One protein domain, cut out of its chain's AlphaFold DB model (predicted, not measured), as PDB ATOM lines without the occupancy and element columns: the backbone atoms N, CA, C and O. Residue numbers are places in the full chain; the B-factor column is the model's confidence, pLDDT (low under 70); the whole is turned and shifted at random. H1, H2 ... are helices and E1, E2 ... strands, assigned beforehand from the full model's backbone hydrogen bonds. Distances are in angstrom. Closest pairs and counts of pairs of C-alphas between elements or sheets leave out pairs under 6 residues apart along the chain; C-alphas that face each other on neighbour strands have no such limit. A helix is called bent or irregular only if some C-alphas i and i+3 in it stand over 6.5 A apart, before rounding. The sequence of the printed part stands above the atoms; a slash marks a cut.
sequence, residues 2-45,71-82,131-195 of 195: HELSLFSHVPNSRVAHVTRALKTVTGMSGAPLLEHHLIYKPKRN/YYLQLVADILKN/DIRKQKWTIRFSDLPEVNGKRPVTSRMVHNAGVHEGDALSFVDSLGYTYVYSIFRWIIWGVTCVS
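AT A GLANCE: This is residues 2 to 45, 71 to 82 and 131 to 195 of the 195 residues of the protein "Mediator of RNA polymerase II transcription subunit 18" of Orbilia oligospora (UniProt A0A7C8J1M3). One strongly twisted antiparallel sheet of seven strands curls like part of a barrel, left open between its edge strands E1 and E7. The helix H1 only grazes this sheet at one end of the model, the short helix H3 is on it at the opposite end, and the four-residue H2 is beside E2. The printed part has 121 residues, with three named helices and seven named strands in the order E1, H1, E2, E3, H2, E4, E5, H3, E6, E7; across the sheet the order is E1, E5, E4, E3, E2, E6, E7. The class is mixed, helices and strands, and the whole is loose, with a radius of gyration of the C-alphas of 16.9 A and spans of 50 by 40 by 23 A.

IN THESE COORDINATES: Begin with the sheet's longest strand by residues, E6, residues 177 to 188: find C-alpha 177 at (-19.860, -28.551, 18.821), from where it runs 31.2 A to C-alpha 188 and bends by 65 degrees at residue 180. Beside it you find E2, residues 32 to 42, 32.4 A long, and next to that E3, residues 73 to 78, 16.8 A. Then come E4, residues 137 to 142, 15.7 A, and E5, residues 154 to 162, 24.9 A. The edge strands are E1, residues 2 to 5, which begins at C-alpha 2 at (3.037, -22.662, 12.523), and E7, residues 191 to 194, which ends at C-alpha 194 at (-9.706, -7.538, 26.021). H1, residues 12 to 26, runs 21.2 A; it is irregular, with C-alphas 13 and 16 at 7.3 A. H2 is residues 79 to 82, 5.3 A, and H3 is residues 168 to 174, 9.9 A.

HOW THE PARTS SIT: Look first at E2 and E6, antiparallel at 163 degrees, where N 35 and O 185 are 2.9 A apart, within hydrogen-bond range. On the other side of E2, E3 is antiparallel at 160 degrees, with N 38 and O 75 at 2.8 A. E4 is antiparallel to E3 at 136 degrees, with N 138 and O 76 at 2.8 A. E4 and E5 form a hairpin at 150 degrees, with N 139 and O 161 at 2.8 A. The pairing of E5 is staggered: its residues 158 to 162 pair with E4 and its residues 154 to 157 with E1, where N 3 and O 156 are 2.9 A apart. E6 and E7 form a hairpin at 136 degrees, with N 193 and O 186 at 2.8 A. The edge strands E1 and E7 are apart. H3 is on the sheet; its closest C-alphas to E4 are those of Trp 137 and Ala 168, 6.7 A apart, and it is near E2 and E3. H2 is on the sheet at a height over the sheet of 5.0 A; it lies over none of the strands, but only just, as two of its four C-alphas fall on E2. The closest C-alphas of H2 and E2 are those of Leu 34 and Ile 79, 5.6 A apart. H1 only grazes the sheet, with its residues 12 to 19. In H3 every O i to N i+4 pair is within hydrogen-bond range, in H1 9 of 11 are, and H2 is too short for such a pair.

THE WHOLE: The two C-alphas farthest apart are those of Thr 24 and Asn 45, 53.7 A. Residues 46 to 70 are not printed, with 14.3 A between C-alphas 45 and 71, nor are residues 83 to 130, with 11.0 A between C-alphas 82 and 131. Of the links that are printed whole, E4 to E5 is long, with 11 residues. The mean pLDDT of the printed part is 84.3; look for values under 70 at residues 44 to 45, 71, 82, 147 to 150 and 189 to 195.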
ATOM      1  N   HIS A   2       2.376 -22.751  11.224       85.69
ATOM      2  CA  HIS A   2       3.037 -22.662  12.523       85.69
ATOM      3  C   HIS A   2       3.164 -21.193  12.936       85.69
ATOM      4  O   HIS A   2       3.695 -20.398  12.160       85.69
ATOM      5  N   GLU A   3       2.658 -20.826  14.115       88.38
ATOM      6  CA  GLU A   3       2.755 -19.459  14.636       88.38
ATOM      7  C   GLU A   3       3.795 -19.361  15.757       88.38
ATOM      8  O   GLU A   3       3.941 -20.275  16.573       88.38
ATOM      9  N   LEU A   4       4.529 -18.245  15.765       89.62
ATOM     10  CA  LEU A   4       5.485 -17.869  16.802       89.62
ATOM     11  C   LEU A   4       5.006 -16.566  17.435       89.62
ATOM     12  O   LEU A   4       4.767 -15.593  16.720       89.62
ATOM     13  N   SER A   5       4.896 -16.545  18.758       87.44
ATOM     14  CA  SER A   5       4.304 -15.422  19.483       87.44
ATOM     15  C   SER A   5       5.151 -15.020  20.687       87.44
ATOM     16  O   SER A   5       5.685 -15.867  21.408       87.44
ATOM     17  N   LEU A   6       5.232 -13.707  20.916       88.81
ATOM     18  CA  LEU A   6       5.783 -13.092  22.119       88.81
ATOM     19  C   LEU A   6       4.719 -12.173  22.718       88.81
ATOM     20  O   LEU A   6       4.127 -11.361  22.010       88.81
ATOM     21  N   PHE A   7       4.499 -12.292  24.022       86.62
ATOM     22  CA  PHE A   7       3.492 -11.517  24.734       86.62
ATOM     23  C   PHE A   7       4.154 -10.666  25.810       86.62
ATOM     24  O   PHE A   7       5.052 -11.120  26.519       86.62
ATOM     25  N   SER A   8       3.692  -9.429  25.947       87.56
ATOM     26  CA  SER A   8       4.066  -8.550  27.049       87.56
ATOM     27  C   SER A   8       2.859  -7.727  27.479       87.56
ATOM     28  O   SER A   8       1.951  -7.449  26.694       87.56
ATOM     29  N   HIS A   9       2.829  -7.369  28.758       91.44
ATOM     30  CA  HIS A   9       1.777  -6.529  29.308       91.44
ATOM     31  C   HIS A   9       2.176  -5.054  29.205       91.44
ATOM     32  O   HIS A   9       3.250  -4.660  29.665       91.44
ATOM     33  N   VAL A  10       1.284  -4.229  28.652       90.81
ATOM     34  CA  VAL A  10       1.447  -2.774  28.579       90.81
ATOM     35  C   VAL A  10       0.363  -2.115  29.435       90.81
ATOM     36  O   VAL A  10      -0.814  -2.210  29.091       90.81
ATOM     37  N   PRO A  11       0.721  -1.419  30.529       91.94
ATOM     38  CA  PRO A  11      -0.249  -0.668  31.321       91.94
ATOM     39  C   PRO A  11      -0.947   0.409  30.485       91.94
ATOM     40  O   PRO A  11      -0.295   1.073  29.675       91.94
ATOM     41  N   ASN A  12      -2.235   0.657  30.749       88.19
ATOM     42  CA  ASN A  12      -3.052   1.600  29.972       88.19
ATOM     43  C   ASN A  12      -2.431   3.012  29.878       88.19
ATOM     44  O   ASN A  12      -2.454   3.643  28.825       88.19
ATOM     45  N   SER A  13      -1.769   3.473  30.946       93.94
ATOM     46  CA  SER A  13      -1.073   4.769  30.985       93.94
ATOM     47  C   SER A  13       0.069   4.904  29.970       93.94
ATOM     48  O   SER A  13       0.429   6.016  29.593       93.94
ATOM     49  N   ARG A  14       0.650   3.786  29.515       92.25
ATOM     50  CA  ARG A  14       1.786   3.764  28.581       92.25
ATOM     51  C   ARG A  14       1.398   3.389  27.155       92.25
ATOM     52  O   ARG A  14       2.245   3.511  26.272       92.25
ATOM     53  N   VAL A  15       0.149   2.995  26.900       90.38
ATOM     54  CA  VAL A  15      -0.309   2.550  25.571       90.38
ATOM     55  C   VAL A  15      -0.052   3.615  24.503       90.38
ATOM     56  O   VAL A  15       0.491   3.300  23.446       90.38
ATOM     57  N   ALA A  16      -0.344   4.888  24.791       89.88
ATOM     58  CA  ALA A  16      -0.112   5.986  23.848       89.88
ATOM     59  C   ALA A  16       1.377   6.165  23.500       89.88
ATOM     60  O   ALA A  16       1.729   6.366  22.335       89.88
ATOM     61  N   HIS A  17       2.261   6.052  24.496       92.25
ATOM     62  CA  HIS A  17       3.704   6.167  24.292       92.25
ATOM     63  C   HIS A  17       4.239   4.971  23.493       92.25
ATOM     64  O   HIS A  17       4.913   5.169  22.485       92.25
ATOM     65  N   VAL A  18       3.877   3.743  23.876       91.31
ATOM     66  CA  VAL A  18       4.281   2.525  23.155       91.31
ATOM     67  C   VAL A  18       3.796   2.566  21.706       91.31
ATOM     68  O   VAL A  18       4.575   2.309  20.796       91.31
ATOM     69  N   THR A  19       2.555   2.990  21.466       89.12
ATOM     70  CA  THR A  19       2.007   3.127  20.109       89.12
ATOM     71  C   THR A  19       2.792   4.144  19.275       89.12
ATOM     72  O   THR A  19       3.048   3.905  18.097       89.12
ATOM     73  N   ARG A  20       3.208   5.278  19.863       89.88
ATOM     74  CA  ARG A  20       4.063   6.261  19.176       89.88
ATOM     75  C   ARG A  20       5.448   5.684  18.875       89.88
ATOM     76  O   ARG A  20       5.923   5.848  17.759       89.88
ATOM     77  N   ALA A  21       6.063   4.991  19.829       91.81
ATOM     78  CA  ALA A  21       7.360   4.352  19.623       91.81
ATOM     79  C   ALA A  21       7.295   3.289  18.512       91.81
ATOM     80  O   ALA A  21       8.140   3.292  17.622       91.81
ATOM     81  N   LEU A  22       6.258   2.442  18.500       90.06
ATOM     82  CA  LEU A  22       6.036   1.446  17.444       90.06
ATOM     83  C   LEU A  22       5.849   2.101  16.069       90.06
ATOM     84  O   LEU A  22       6.455   1.642  15.102       90.06
ATOM     85  N   LYS A  23       5.094   3.205  15.984       90.06
ATOM     86  CA  LYS A  23       4.971   4.014  14.758       90.06
ATOM     87  C   LYS A  23       6.331   4.504  14.261       90.06
ATOM     88  O   LYS A  23       6.634   4.352  13.084       90.06
ATOM     89  N   THR A  24       7.158   5.052  15.150       93.31
ATOM     90  CA  THR A  24       8.492   5.556  14.791       93.31
ATOM     91  C   THR A  24       9.430   4.438  14.340       93.31
ATOM     92  O   THR A  24      10.138   4.607  13.354       93.31
ATOM     93  N   VAL A  25       9.440   3.299  15.037       93.69
ATOM     94  CA  VAL A  25      10.361   2.185  14.750       93.69
ATOM     95  C   VAL A  25       9.983   1.452  13.465       93.69
ATOM     96  O   VAL A  25      10.858   1.056  12.704       93.69
ATOM     97  N   THR A  26       8.688   1.250  13.222       90.69
ATOM     98  CA  THR A  26       8.214   0.483  12.057       90.69
ATOM     99  C   THR A  26       7.933   1.344  10.829       90.69
ATOM    100  O   THR A  26       7.821   0.805   9.733       90.69
ATOM    101  N   GLY A  27       7.760   2.659  10.995       89.94
ATOM    102  CA  GLY A  27       7.383   3.580   9.919       89.94
ATOM    103  C   GLY A  27       5.961   3.389   9.375       89.94
ATOM    104  O   GLY A  27       5.594   4.042   8.402       89.94
ATOM    105  N   MET A  28       5.148   2.513   9.970       84.06
ATOM    106  CA  MET A  28       3.783   2.233   9.514       84.06
ATOM    107  C   MET A  28       2.745   3.010  10.339       84.06
ATOM    108  O   MET A  28       3.046   3.527  11.414       84.06
ATOM    109  N   SER A  29       1.503   3.100   9.854       79.19
ATOM    110  CA  SER A  29       0.331   3.446  10.665       79.19
ATOM    111  C   SER A  29      -0.432   2.152  10.969       79.19
ATOM    112  O   SER A  29      -0.715   1.351  10.086       79.19
ATOM    113  N   GLY A  30      -0.696   1.875  12.241       77.31
ATOM    114  CA  GLY A  30      -1.307   0.608  12.635       77.31
ATOM    115  C   GLY A  30      -2.784   0.619  12.318       77.31
ATOM    116  O   GLY A  30      -3.478   1.589  12.631       77.31
ATOM    117  N   ALA A  31      -3.241  -0.478  11.731       81.69
ATOM    118  CA  ALA A  31      -4.646  -0.705  11.471       81.69
ATOM    119  C   ALA A  31      -5.353  -1.065  12.789       81.69
ATOM    120  O   ALA A  31      -4.904  -1.988  13.480       81.69
ATOM    121  N   PRO A  32      -6.424  -0.347  13.173       83.75
ATOM    122  CA  PRO A  32      -7.293  -0.812  14.240       83.75
ATOM    123  C   PRO A  32      -7.992  -2.092  13.777       83.75
ATOM    124  O   PRO A  32      -8.481  -2.168  12.651       83.75
ATOM    125  N   LEU A  33      -8.037  -3.088  14.650       86.56
ATOM    126  CA  LEU A  33      -8.658  -4.377  14.392       86.56
ATOM    127  C   LEU A  33      -9.593  -4.698  15.558       86.56
ATOM    128  O   LEU A  33      -9.191  -4.638  16.717       86.56
ATOM    129  N   LEU A  34     -10.850  -5.015  15.259       90.12
ATOM    130  CA  LEU A  34     -11.813  -5.489  16.248       90.12
ATOM    131  C   LEU A  34     -12.293  -6.862  15.810       90.12
ATOM    132  O   LEU A  34     -12.969  -6.993  14.791       90.12
ATOM    133  N   GLU A  35     -11.947  -7.875  16.586       92.56
ATOM    134  CA  GLU A  35     -12.318  -9.252  16.312       92.56
ATOM    135  C   GLU A  35     -13.387  -9.731  17.293       92.56
ATOM    136  O   GLU A  35     -13.315  -9.479  18.496       92.56
ATOM    137  N   HIS A  36     -14.362 -10.473  16.782       93.94
ATOM    138  CA  HIS A  36     -15.301 -11.243  17.581       93.94
ATOM    139  C   HIS A  36     -14.904 -12.718  17.542       93.94
ATOM    140  O   HIS A  36     -14.799 -13.316  16.470       93.94
ATOM    141  N   HIS A  37     -14.688 -13.299  18.716       94.12
ATOM    142  CA  HIS A  37     -14.278 -14.681  18.907       94.12
ATOM    143  C   HIS A  37     -15.418 -15.466  19.552       94.12
ATOM    144  O   HIS A  37     -15.798 -15.159  20.678       94.12
ATOM    145  N   LEU A  38     -15.925 -16.500  18.885       94.38
ATOM    146  CA  LEU A  38     -16.867 -17.462  19.464       94.38
ATOM    147  C   LEU A  38     -16.139 -18.778  19.728       94.38
ATOM    148  O   LEU A  38     -15.540 -19.343  18.811       94.38
ATOM    149  N   ILE A  39     -16.194 -19.272  20.964       92.75
ATOM    150  CA  ILE A  39     -15.504 -20.494  21.384       92.75
ATOM    151  C   ILE A  39     -16.502 -21.628  21.571       92.75
ATOM    152  O   ILE A  39     -17.518 -21.484  22.253       92.75
ATOM    153  N   TYR A  40     -16.170 -22.781  20.999       91.56
ATOM    154  CA  TYR A  40     -16.989 -23.980  21.008       91.56
ATOM    155  C   TYR A  40     -16.209 -25.184  21.518       91.56
ATOM    156  O   TYR A  40     -15.031 -25.343  21.210       91.56
ATOM    157  N   LYS A  41     -16.887 -26.072  22.245       90.31
ATOM    158  CA  LYS A  41     -16.347 -27.356  22.711       90.31
ATOM    159  C   LYS A  41     -17.068 -28.526  22.035       90.31
ATOM    160  O   LYS A  41     -18.277 -28.428  21.831       90.31
ATOM    161  N   PRO A  42     -16.402 -29.652  21.745       87.19
ATOM    162  CA  PRO A  42     -17.071 -30.853  21.264       87.19
ATOM    163  C   PRO A  42     -18.137 -31.343  22.253       87.19
ATOM    164  O   PRO A  42     -17.895 -31.459  23.460       87.19
ATOM    165  N   LYS A  43     -19.321 -31.683  21.748       82.06
ATOM    166  CA  LYS A  43     -20.372 -32.362  22.503       82.06
ATOM    167  C   LYS A  43     -19.933 -33.809  22.692       82.06
ATOM    168  O   LYS A  43     -19.897 -34.590  21.747       82.06
ATOM    169  N   ARG A  44     -19.590 -34.193  23.923       67.94
ATOM    170  CA  ARG A  44     -19.323 -35.600  24.250       67.94
ATOM    171  C   ARG A  44     -20.617 -36.390  24.075       67.94
ATOM    172  O   ARG A  44     -21.467 -36.382  24.963       67.94
ATOM    173  N   ASN A  45     -20.779 -37.066  22.940       55.47
ATOM    174  CA  ASN A  45     -21.836 -38.054  22.809       55.47
ATOM    175  C   ASN A  45     -21.420 -39.294  23.609       55.47
ATOM    176  O   ASN A  45     -20.538 -40.045  23.206       55.47
ATOM    177  N   TYR A  71      -9.344 -29.277  21.980       66.88
ATOM    178  CA  TYR A  71     -10.624 -29.183  22.701       66.88
ATOM    179  C   TYR A  71     -11.531 -28.027  22.295       66.88
ATOM    180  O   TYR A  71     -12.713 -28.068  22.632       66.88
ATOM    181  N   TYR A  72     -11.020 -27.015  21.593       83.50
ATOM    182  CA  TYR A  72     -11.812 -25.831  21.277       83.50
ATOM    183  C   TYR A  72     -11.729 -25.456  19.804       83.50
ATOM    184  O   TYR A  72     -10.646 -25.247  19.256       83.50
ATOM    185  N   LEU A  73     -12.902 -25.356  19.185       89.88
ATOM    186  CA  LEU A  73     -13.086 -24.757  17.871       89.88
ATOM    187  C   LEU A  73     -13.438 -23.288  18.079       89.88
ATOM    188  O   LEU A  73     -14.277 -22.955  18.917       89.88
ATOM    189  N   GLN A  74     -12.796 -22.409  17.322       92.69
ATOM    190  CA  GLN A  74     -13.005 -20.975  17.427       92.69
ATOM    191  C   GLN A  74     -13.516 -20.422  16.100       92.69
ATOM    192  O   GLN A  74     -12.897 -20.638  15.065       92.69
ATOM    193  N   LEU A  75     -14.614 -19.673  16.125       93.75
ATOM    194  CA  LEU A  75     -15.000 -18.815  15.007       93.75
ATOM    195  C   LEU A  75     -14.470 -17.406  15.270       93.75
ATOM    196  O   LEU A  75     -14.654 -16.870  16.362       93.75
ATOM    197  N   VAL A  76     -13.803 -16.814  14.282       93.69
ATOM    198  CA  VAL A  76     -13.268 -15.446  14.349       93.69
ATOM    199  C   VAL A  76     -13.857 -14.611  13.226       93.69
ATOM    200  O   VAL A  76     -13.780 -15.013  12.066       93.69
ATOM    201  N   ALA A  77     -14.413 -13.453  13.566       92.81
ATOM    202  CA  ALA A  77     -14.871 -12.452  12.610       92.81
ATOM    203  C   ALA A  77     -14.157 -11.121  12.849       92.81
ATOM    204  O   ALA A  77     -14.076 -10.666  13.986       92.81
ATOM    205  N   ASP A  78     -13.681 -10.483  11.780       91.12
ATOM    206  CA  ASP A  78     -13.168  -9.109  11.808       91.12
ATOM    207  C   ASP A  78     -14.322  -8.137  11.549       91.12
ATOM    208  O   ASP A  78     -14.855  -8.059  10.442       91.12
ATOM    209  N   ILE A  79     -14.732  -7.413  12.583       88.81
ATOM    210  CA  ILE A  79     -15.931  -6.573  12.547       88.81
ATOM    211  C   ILE A  79     -15.697  -5.324  11.692       88.81
ATOM    212  O   ILE A  79     -16.570  -4.936  10.919       88.81
ATOM    213  N   LEU A  80     -14.514  -4.710  11.792       81.94
ATOM    214  CA  LEU A  80     -14.209  -3.456  11.090       81.94
ATOM    215  C   LEU A  80     -14.038  -3.685   9.585       81.94
ATOM    216  O   LEU A  80     -14.452  -2.863   8.764       81.94
ATOM    217  N   LYS A  81     -13.471  -4.830   9.203       77.19
ATOM    218  CA  LYS A  81     -13.349  -5.204   7.792       77.19
ATOM    219  C   LYS A  81     -14.694  -5.542   7.151       77.19
ATOM    220  O   LYS A  81     -14.893  -5.270   5.970       77.19
ATOM    221  N   ASN A  82     -15.629  -6.095   7.917       63.38
ATOM    222  CA  ASN A  82     -16.952  -6.426   7.395       63.38
ATOM    223  C   ASN A  82     -17.790  -5.165   7.118       63.38
ATOM    224  O   ASN A  82     -18.508  -5.126   6.125       63.38
ATOM    225  N   ASP A 131     -25.169  -7.739  13.855       85.75
ATOM    226  CA  ASP A 131     -25.715  -9.047  13.505       85.75
ATOM    227  C   ASP A 131     -24.585 -10.071  13.354       85.75
ATOM    228  O   ASP A 131     -23.751  -9.983  12.447       85.75
ATOM    229  N   ILE A 132     -24.577 -11.054  14.255       87.06
ATOM    230  CA  ILE A 132     -23.586 -12.136  14.339       87.06
ATOM    231  C   ILE A 132     -23.650 -13.044  13.100       87.06
ATOM    232  O   ILE A 132     -22.620 -13.539  12.641       87.06
ATOM    233  N   ARG A 133     -24.840 -13.255  12.522       86.38
ATOM    234  CA  ARG A 133     -25.037 -14.196  11.403       86.38
ATOM    235  C   ARG A 133     -24.530 -13.649  10.071       86.38
ATOM    236  O   ARG A 133     -24.202 -14.425   9.185       86.38
ATOM    237  N   LYS A 134     -24.434 -12.325   9.940       86.38
ATOM    238  CA  LYS A 134     -23.959 -11.640   8.724       86.38
ATOM    239  C   LYS A 134     -22.444 -11.458   8.676       86.38
ATOM    240  O   LYS A 134     -21.923 -10.892   7.719       86.38
ATOM    241  N   GLN A 135     -21.732 -11.878   9.716       88.94
ATOM    242  CA  GLN A 135     -20.288 -11.707   9.773       88.94
ATOM    243  C   GLN A 135     -19.572 -12.702   8.865       88.94
ATOM    244  O   GLN A 135     -19.978 -13.855   8.728       88.94
ATOM    245  N   LYS A 136     -18.444 -12.271   8.298       91.00
ATOM    246  CA  LYS A 136     -17.527 -13.169   7.602       91.00
ATOM    247  C   LYS A 136     -16.689 -13.934   8.619       91.00
ATOM    248  O   LYS A 136     -15.803 -13.366   9.260       91.00
ATOM    249  N   TRP A 137     -16.982 -15.220   8.763       94.44
ATOM    250  CA  TRP A 137     -16.358 -16.076   9.763       94.44
ATOM    251  C   TRP A 137     -15.129 -16.804   9.225       94.44
ATOM    252  O   TRP A 137     -15.077 -17.243   8.079       94.44
ATOM    253  N   THR A 138     -14.136 -16.980  10.088       94.50
ATOM    254  CA  THR A 138     -13.003 -17.883   9.883       94.50
ATOM    255  C   THR A 138     -13.001 -18.917  10.998       94.50
ATOM    256  O   THR A 138     -12.940 -18.558  12.175       94.50
ATOM    257  N   ILE A 139     -13.053 -20.197  10.640       93.00
ATOM    258  CA  ILE A 139     -12.877 -21.305  11.576       93.00
ATOM    259  C   ILE A 139     -11.388 -21.413  11.887       93.00
ATOM    260  O   ILE A 139     -10.567 -21.540  10.979       93.00
ATOM    261  N   ARG A 140     -11.042 -21.371  13.171       91.25
ATOM    262  CA  ARG A 140      -9.682 -21.478  13.683       91.25
ATOM    263  C   ARG A 140      -9.566 -22.677  14.618       91.25
ATOM    264  O   ARG A 140     -10.287 -22.781  15.608       91.25
ATOM    265  N   PHE A 141      -8.592 -23.532  14.330       87.56
ATOM    266  CA  PHE A 141      -8.126 -24.596  15.215       87.56
ATOM    267  C   PHE A 141      -6.734 -24.237  15.694       87.56
ATOM    268  O   PHE A 141      -5.882 -23.874  14.886       87.56
ATOM    269  N   SER A 142      -6.512 -24.302  17.000       82.88
ATOM    270  CA  SER A 142      -5.219 -23.954  17.575       82.88
ATOM    271  C   SER A 142      -4.819 -25.004  18.605       82.88
ATOM    272  O   SER A 142      -5.572 -25.251  19.544       82.88
ATOM    273  N   ASP A 143      -3.643 -25.597  18.424       79.75
ATOM    274  CA  ASP A 143      -3.084 -26.635  19.302       79.75
ATOM    275  C   ASP A 143      -2.599 -26.045  20.632       79.75
ATOM    276  O   ASP A 143      -2.407 -24.828  20.740       79.75
ATOM    277  N   LEU A 144      -2.367 -26.865  21.649       77.75
ATOM    278  CA  LEU A 144      -1.661 -26.433  22.847       77.75
ATOM    279  C   LEU A 144      -0.260 -25.913  22.472       77.75
ATOM    280  O   LEU A 144       0.405 -26.470  21.598       77.75
ATOM    281  N   PRO A 145       0.198 -24.805  23.083       73.88
ATOM    282  CA  PRO A 145       1.547 -24.325  22.838       73.88
ATOM    283  C   PRO A 145       2.577 -25.366  23.274       73.88
ATOM    284  O   PRO A 145       2.416 -26.012  24.311       73.88
ATOM    285  N   GLU A 146       3.660 -25.498  22.510       73.69
ATOM    286  CA  GLU A 146       4.772 -26.372  22.876       73.69
ATOM    287  C   GLU A 146       5.471 -25.786  24.116       73.69
ATOM    288  O   GLU A 146       6.253 -24.839  24.026       73.69
ATOM    289  N   VAL A 147       5.144 -26.315  25.298       63.50
ATOM    290  CA  VAL A 147       5.652 -25.823  26.595       63.50
ATOM    291  C   VAL A 147       6.908 -26.554  27.079       63.50
ATOM    292  O   VAL A 147       7.341 -26.345  28.211       63.50
ATOM    293  N   ASN A 148       7.519 -27.402  26.248       56.91
ATOM    294  CA  ASN A 148       8.678 -28.191  26.656       56.91
ATOM    295  C   ASN A 148       9.995 -27.608  26.106       56.91
ATOM    296  O   ASN A 148      10.214 -27.535  24.898       56.91
ATOM    297  N   GLY A 149      10.885 -27.206  27.019       53.62
ATOM    298  CA  GLY A 149      12.226 -26.692  26.723       53.62
ATOM    299  C   GLY A 149      12.349 -25.164  26.765       53.62
ATOM    300  O   GLY A 149      11.392 -24.432  26.548       53.62
ATOM    301  N   LYS A 150      13.564 -24.682  27.058       67.88
ATOM    302  CA  LYS A 150      13.980 -23.268  27.169       67.88
ATOM    303  C   LYS A 150      13.871 -22.517  25.826       67.88
ATOM    304  O   LYS A 150      14.878 -22.069  25.281       67.88
ATOM    305  N   ARG A 151      12.677 -22.436  25.240       72.62
ATOM    306  CA  ARG A 151      12.451 -21.758  23.963       72.62
ATOM    307  C   ARG A 151      12.295 -20.251  24.196       72.62
ATOM    308  O   ARG A 151      11.616 -19.854  25.139       72.62
ATOM    309  N   PRO A 152      12.896 -19.403  23.344       80.75
ATOM    310  CA  PRO A 152      12.800 -17.951  23.485       80.75
ATOM    311  C   PRO A 152      11.406 -17.398  23.139       80.75
ATOM    312  O   PRO A 152      11.109 -16.256  23.479       80.75
ATOM    313  N   VAL A 153      10.562 -18.179  22.455       84.25
ATOM    314  CA  VAL A 153       9.225 -17.777  21.994       84.25
ATOM    315  C   VAL A 153       8.227 -18.920  22.144       84.25
ATOM    316  O   VAL A 153       8.598 -20.093  22.069       84.25
ATOM    317  N   THR A 154       6.952 -18.575  22.315       85.50
ATOM    318  CA  THR A 154       5.860 -19.550  22.304       85.50
ATOM    319  C   THR A 154       5.555 -19.959  20.869       85.50
ATOM    320  O   THR A 154       5.447 -19.108  19.987       85.50
ATOM    321  N   SER A 155       5.403 -21.261  20.639       86.69
ATOM    322  CA  SER A 155       5.153 -21.854  19.325       86.69
ATOM    323  C   SER A 155       3.922 -22.752  19.393       86.69
ATOM    324  O   SER A 155       3.719 -23.445  20.392       86.69
ATOM    325  N   ARG A 156       3.076 -22.711  18.355       85.12
ATOM    326  CA  ARG A 156       1.923 -23.617  18.220       85.12
ATOM    327  C   ARG A 156       1.479 -23.801  16.775       85.12
ATOM    328  O   ARG A 156       1.731 -22.954  15.913       85.12
ATOM    329  N   MET A 157       0.779 -24.905  16.517       84.19
ATOM    330  CA  MET A 157       0.109 -25.146  15.243       84.19
ATOM    331  C   MET A 157      -1.254 -24.445  15.218       84.19
ATOM    332  O   MET A 157      -2.055 -24.582  16.145       84.19
ATOM    333  N   VAL A 158      -1.523 -23.720  14.131       87.56
ATOM    334  CA  VAL A 158      -2.817 -23.093  13.849       87.56
ATOM    335  C   VAL A 158      -3.293 -23.446  12.446       87.56
ATOM    336  O   VAL A 158      -2.538 -23.408  11.464       87.56
ATOM    337  N   HIS A 159      -4.579 -23.758  12.344       88.56
ATOM    338  CA  HIS A 159      -5.283 -23.956  11.087       88.56
ATOM    339  C   HIS A 159      -6.435 -22.970  10.989       88.56
ATOM    340  O   HIS A 159      -7.188 -22.796  11.943       88.56
ATOM    341  N   ASN A 160      -6.562 -22.338   9.825       91.12
ATOM    342  CA  ASN A 160      -7.620 -21.389   9.524       91.12
ATOM    343  C   ASN A 160      -8.360 -21.859   8.272       91.12
ATOM    344  O   ASN A 160      -7.719 -22.267   7.303       91.12
ATOM    345  N   ALA A 161      -9.682 -21.754   8.282       91.44
ATOM    346  CA  ALA A 161     -10.533 -21.988   7.125       91.44
ATOM    347  C   ALA A 161     -11.571 -20.866   7.031       91.44
ATOM    348  O   ALA A 161     -12.298 -20.607   7.990       91.44
ATOM    349  N   GLY A 162     -11.617 -20.170   5.894       90.94
ATOM    350  CA  GLY A 162     -12.603 -19.118   5.653       90.94
ATOM    351  C   GLY A 162     -13.977 -19.712   5.356       90.94
ATOM    352  O   GLY A 162     -14.091 -20.626   4.543       90.94
ATOM    353  N   VAL A 163     -15.017 -19.178   5.993       90.56
ATOM    354  CA  VAL A 163     -16.411 -19.466   5.648       90.56
ATOM    355  C   VAL A 163     -16.870 -18.373   4.691       90.56
ATOM    356  O   VAL A 163     -16.892 -17.195   5.045       90.56
ATOM    357  N   HIS A 164     -17.168 -18.761   3.455       84.06
ATOM    358  CA  HIS A 164     -17.571 -17.823   2.409       84.06
ATOM    359  C   HIS A 164     -19.089 -17.670   2.322       84.06
ATOM    360  O   HIS A 164     -19.568 -16.560   2.116       84.06
ATOM    361  N   GLU A 165     -19.830 -18.762   2.517       82.38
ATOM    362  CA  GLU A 165     -21.282 -18.809   2.348       82.38
ATOM    363  C   GLU A 165     -21.938 -19.674   3.431       82.38
ATOM    364  O   GLU A 165     -21.330 -20.612   3.953       82.38
ATOM    365  N   GLY A 166     -23.197 -19.358   3.741       85.31
ATOM    366  CA  GLY A 166     -24.014 -20.082   4.716       85.31
ATOM    367  C   GLY A 166     -23.881 -19.593   6.162       85.31
ATOM    368  O   GLY A 166     -23.106 -18.691   6.482       85.31
ATOM    369  N   ASP A 167     -24.678 -20.193   7.049       89.38
ATOM    370  CA  ASP A 167     -24.655 -19.892   8.484       89.38
ATOM    371  C   ASP A 167     -23.551 -20.696   9.183       89.38
ATOM    372  O   ASP A 167     -23.694 -21.892   9.462       89.38
ATOM    373  N   ALA A 168     -22.441 -20.020   9.489       91.62
ATOM    374  CA  ALA A 168     -21.301 -20.618  10.175       91.62
ATOM    375  C   ALA A 168     -21.670 -21.191  11.556       91.62
ATOM    376  O   ALA A 168     -21.081 -22.185  11.984       91.62
ATOM    377  N   LEU A 169     -22.642 -20.596  12.256       91.62
ATOM    378  CA  LEU A 169     -23.022 -21.031  13.601       91.62
ATOM    379  C   LEU A 169     -23.758 -22.370  13.535       91.62
ATOM    380  O   LEU A 169     -23.419 -23.294  14.275       91.62
ATOM    381  N   SER A 170     -24.721 -22.493  12.619       90.69
ATOM    382  CA  SER A 170     -25.428 -23.753  12.372       90.69
ATOM    383  C   SER A 170     -24.496 -24.843  11.856       90.69
ATOM    384  O   SER A 170     -24.643 -26.000  12.243       90.69
ATOM    385  N   PHE A 171     -23.505 -24.489  11.032       90.25
ATOM    386  CA  PHE A 171     -22.487 -25.438  10.591       90.25
ATOM    387  C   PHE A 171     -21.714 -26.030  11.778       90.25
ATOM    388  O   PHE A 171     -21.639 -27.249  11.913       90.25
ATOM    389  N   VAL A 172     -21.207 -25.193  12.687       90.81
ATOM    390  CA  VAL A 172     -20.466 -25.662  13.868       90.81
ATOM    391  C   VAL A 172     -21.349 -26.492  14.807       90.81
ATOM    392  O   VAL A 172     -20.898 -27.521  15.311       90.81
ATOM    393  N   ASP A 173     -22.613 -26.113  14.995       89.50
ATOM    394  CA  ASP A 173     -23.559 -26.901  15.797       89.50
ATOM    395  C   ASP A 173     -23.829 -28.285  15.172       89.50
ATOM    396  O   ASP A 173     -23.801 -29.305  15.864       89.50
ATOM    397  N   SER A 174     -23.963 -28.353  13.840       90.06
ATOM    398  CA  SER A 174     -24.141 -29.613  13.099       90.06
ATOM    399  C   SER A 174     -22.937 -30.557  13.192       90.06
ATOM    400  O   SER A 174     -23.106 -31.776  13.191       90.06
ATOM    401  N   LEU A 175     -21.726 -30.011  13.368       88.06
ATOM    402  CA  LEU A 175     -20.511 -30.785  13.646       88.06
ATOM    403  C   LEU A 175     -20.493 -31.377  15.066       88.06
ATOM    404  O   LEU A 175     -19.538 -32.056  15.445       88.06
ATOM    405  N   GLY A 176     -21.525 -31.119  15.871       88.06
ATOM    406  CA  GLY A 176     -21.610 -31.582  17.246       88.06
ATOM    407  C   GLY A 176     -20.762 -30.747  18.198       88.06
ATOM    408  O   GLY A 176     -20.319 -31.267  19.218       88.06
ATOM    409  N   TYR A 177     -20.518 -29.472  17.900       88.88
ATOM    410  CA  TYR A 177     -19.860 -28.551  18.821       88.88
ATOM    411  C   TYR A 177     -20.892 -27.697  19.554       88.88
ATOM    412  O   TYR A 177     -21.854 -27.211  18.979       88.88
ATOM    413  N   THR A 178     -20.684 -27.480  20.847       90.44
ATOM    414  CA  THR A 178     -21.542 -26.648  21.689       90.44
ATOM    415  C   THR A 178     -20.824 -25.354  22.035       90.44
ATOM    416  O   THR A 178     -19.660 -25.368  22.440       90.44
ATOM    417  N   TYR A 179     -21.533 -24.239  21.899       91.81
ATOM    418  CA  TYR A 179     -21.041 -22.919  22.275       91.81
ATOM    419  C   TYR A 179     -20.657 -22.855  23.762       91.81
ATOM    420  O   TYR A 179     -21.299 -23.478  24.612       91.81
ATOM    421  N   VAL A 180     -19.597 -22.107  24.075       91.12
ATOM    422  CA  VAL A 180     -19.101 -21.916  25.444       91.12
ATOM    423  C   VAL A 180     -19.175 -20.448  25.849       91.12
ATOM    424  O   VAL A 180     -19.853 -20.127  26.820       91.12
ATOM    425  N   TYR A 181     -18.476 -19.572  25.127       92.19
ATOM    426  CA  TYR A 181     -18.427 -18.137  25.405       92.19
ATOM    427  C   TYR A 181     -17.966 -17.346  24.174       92.19
ATOM    428  O   TYR A 181     -17.440 -17.912  23.210       92.19
ATOM    429  N   SER A 182     -18.146 -16.027  24.238       92.62
ATOM    430  CA  SER A 182     -17.763 -15.059  23.214       92.62
ATOM    431  C   SER A 182     -16.839 -14.004  23.806       92.62
ATOM    432  O   SER A 182     -17.064 -13.566  24.933       92.62
ATOM    433  N   ILE A 183     -15.836 -13.568  23.049       92.44
ATOM    434  CA  ILE A 183     -14.904 -12.505  23.445       92.44
ATOM    435  C   ILE A 183     -14.775 -11.501  22.303       92.44
ATOM    436  O   ILE A 183     -14.591 -11.892  21.149       92.44
ATOM    437  N   PHE A 184     -14.812 -10.210  22.634       90.31
ATOM    438  CA  PHE A 184     -14.406  -9.151  21.717       90.31
ATOM    439  C   PHE A 184     -12.960  -8.765  22.001       90.31
ATOM    440  O   PHE A 184     -12.576  -8.465  23.133       90.31
ATOM    441  N   ARG A 185     -12.137  -8.798  20.958       87.50
ATOM    442  CA  ARG A 185     -10.712  -8.510  21.034       87.50
ATOM    443  C   ARG A 185     -10.415  -7.265  20.225       87.50
ATOM    444  O   ARG A 185     -10.575  -7.261  19.008       87.50
ATOM    445  N   TRP A 186      -9.966  -6.216  20.902       83.31
ATOM    446  CA  TRP A 186      -9.554  -4.989  20.244       83.31
ATOM    447  C   TRP A 186      -8.036  -4.945  20.141       83.31
ATOM    448  O   TRP A 186      -7.329  -5.087  21.138       83.31
ATOM    449  N   ILE A 187      -7.525  -4.783  18.927       79.62
ATOM    450  CA  ILE A 187      -6.099  -4.756  18.635       79.62
ATOM    451  C   ILE A 187      -5.759  -3.433  17.968       79.62
ATOM    452  O   ILE A 187      -6.257  -3.100  16.893       79.62
ATOM    453  N   ILE A 188      -4.832  -2.710  18.587       70.56
ATOM    454  CA  ILE A 188      -4.131  -1.591  17.968       70.56
ATOM    455  C   ILE A 188      -2.650  -1.945  17.984       70.56
ATOM    456  O   ILE A 188      -2.080  -2.133  19.053       70.56
ATOM    457  N   TRP A 189      -1.997  -2.022  16.819       61.88
ATOM    458  CA  TRP A 189      -0.540  -2.250  16.751       61.88
ATOM    459  C   TRP A 189      -0.043  -3.548  17.422       61.88
ATOM    460  O   TRP A 189       1.059  -3.591  17.962       61.88
ATOM    461  N   GLY A 190      -0.854  -4.610  17.440       58.81
ATOM    462  CA  GLY A 190      -0.530  -5.842  18.178       58.81
ATOM    463  C   GLY A 190      -0.673  -5.717  19.703       58.81
ATOM    464  O   GLY A 190      -0.573  -6.719  20.409       58.81
ATOM    465  N   VAL A 191      -0.979  -4.523  20.223       59.72
ATOM    466  CA  VAL A 191      -1.431  -4.333  21.603       59.72
ATOM    467  C   VAL A 191      -2.877  -4.794  21.668       59.72
ATOM    468  O   VAL A 191      -3.761  -4.213  21.041       59.72
ATOM    469  N   THR A 192      -3.095  -5.885  22.394       56.34
ATOM    470  CA  THR A 192      -4.416  -6.477  22.579       56.34
ATOM    471  C   THR A 192      -5.055  -5.903  23.841       56.34
ATOM    472  O   THR A 192      -4.506  -6.054  24.932       56.34
ATOM    473  N   CYS A 193      -6.223  -5.286  23.702       52.84
ATOM    474  CA  CYS A 193      -7.130  -4.962  24.797       52.84
ATOM    475  C   CYS A 193      -8.303  -5.950  24.749       52.84
ATOM    476  O   CYS A 193      -8.933  -6.132  23.705       52.84
ATOM    477  N   VAL A 194      -8.571  -6.617  25.870       46.72
ATOM    478  CA  VAL A 194      -9.706  -7.538  26.021       46.72
ATOM    479  C   VAL A 194     -10.778  -6.815  26.830       46.72
ATOM    480  O   VAL A 194     -10.441  -6.195  27.839       46.72
ATOM    481  N   SER A 195     -12.031  -6.874  26.374       42.38
ATOM    482  CA  SER A 195     -13.205  -6.348  27.082       42.38
ATOM    483  C   SER A 195     -14.223  -7.443  27.352       42.38
ATOM    484  O   SER A 195     -14.206  -8.466  26.630       42.38
TER     485      SER A 195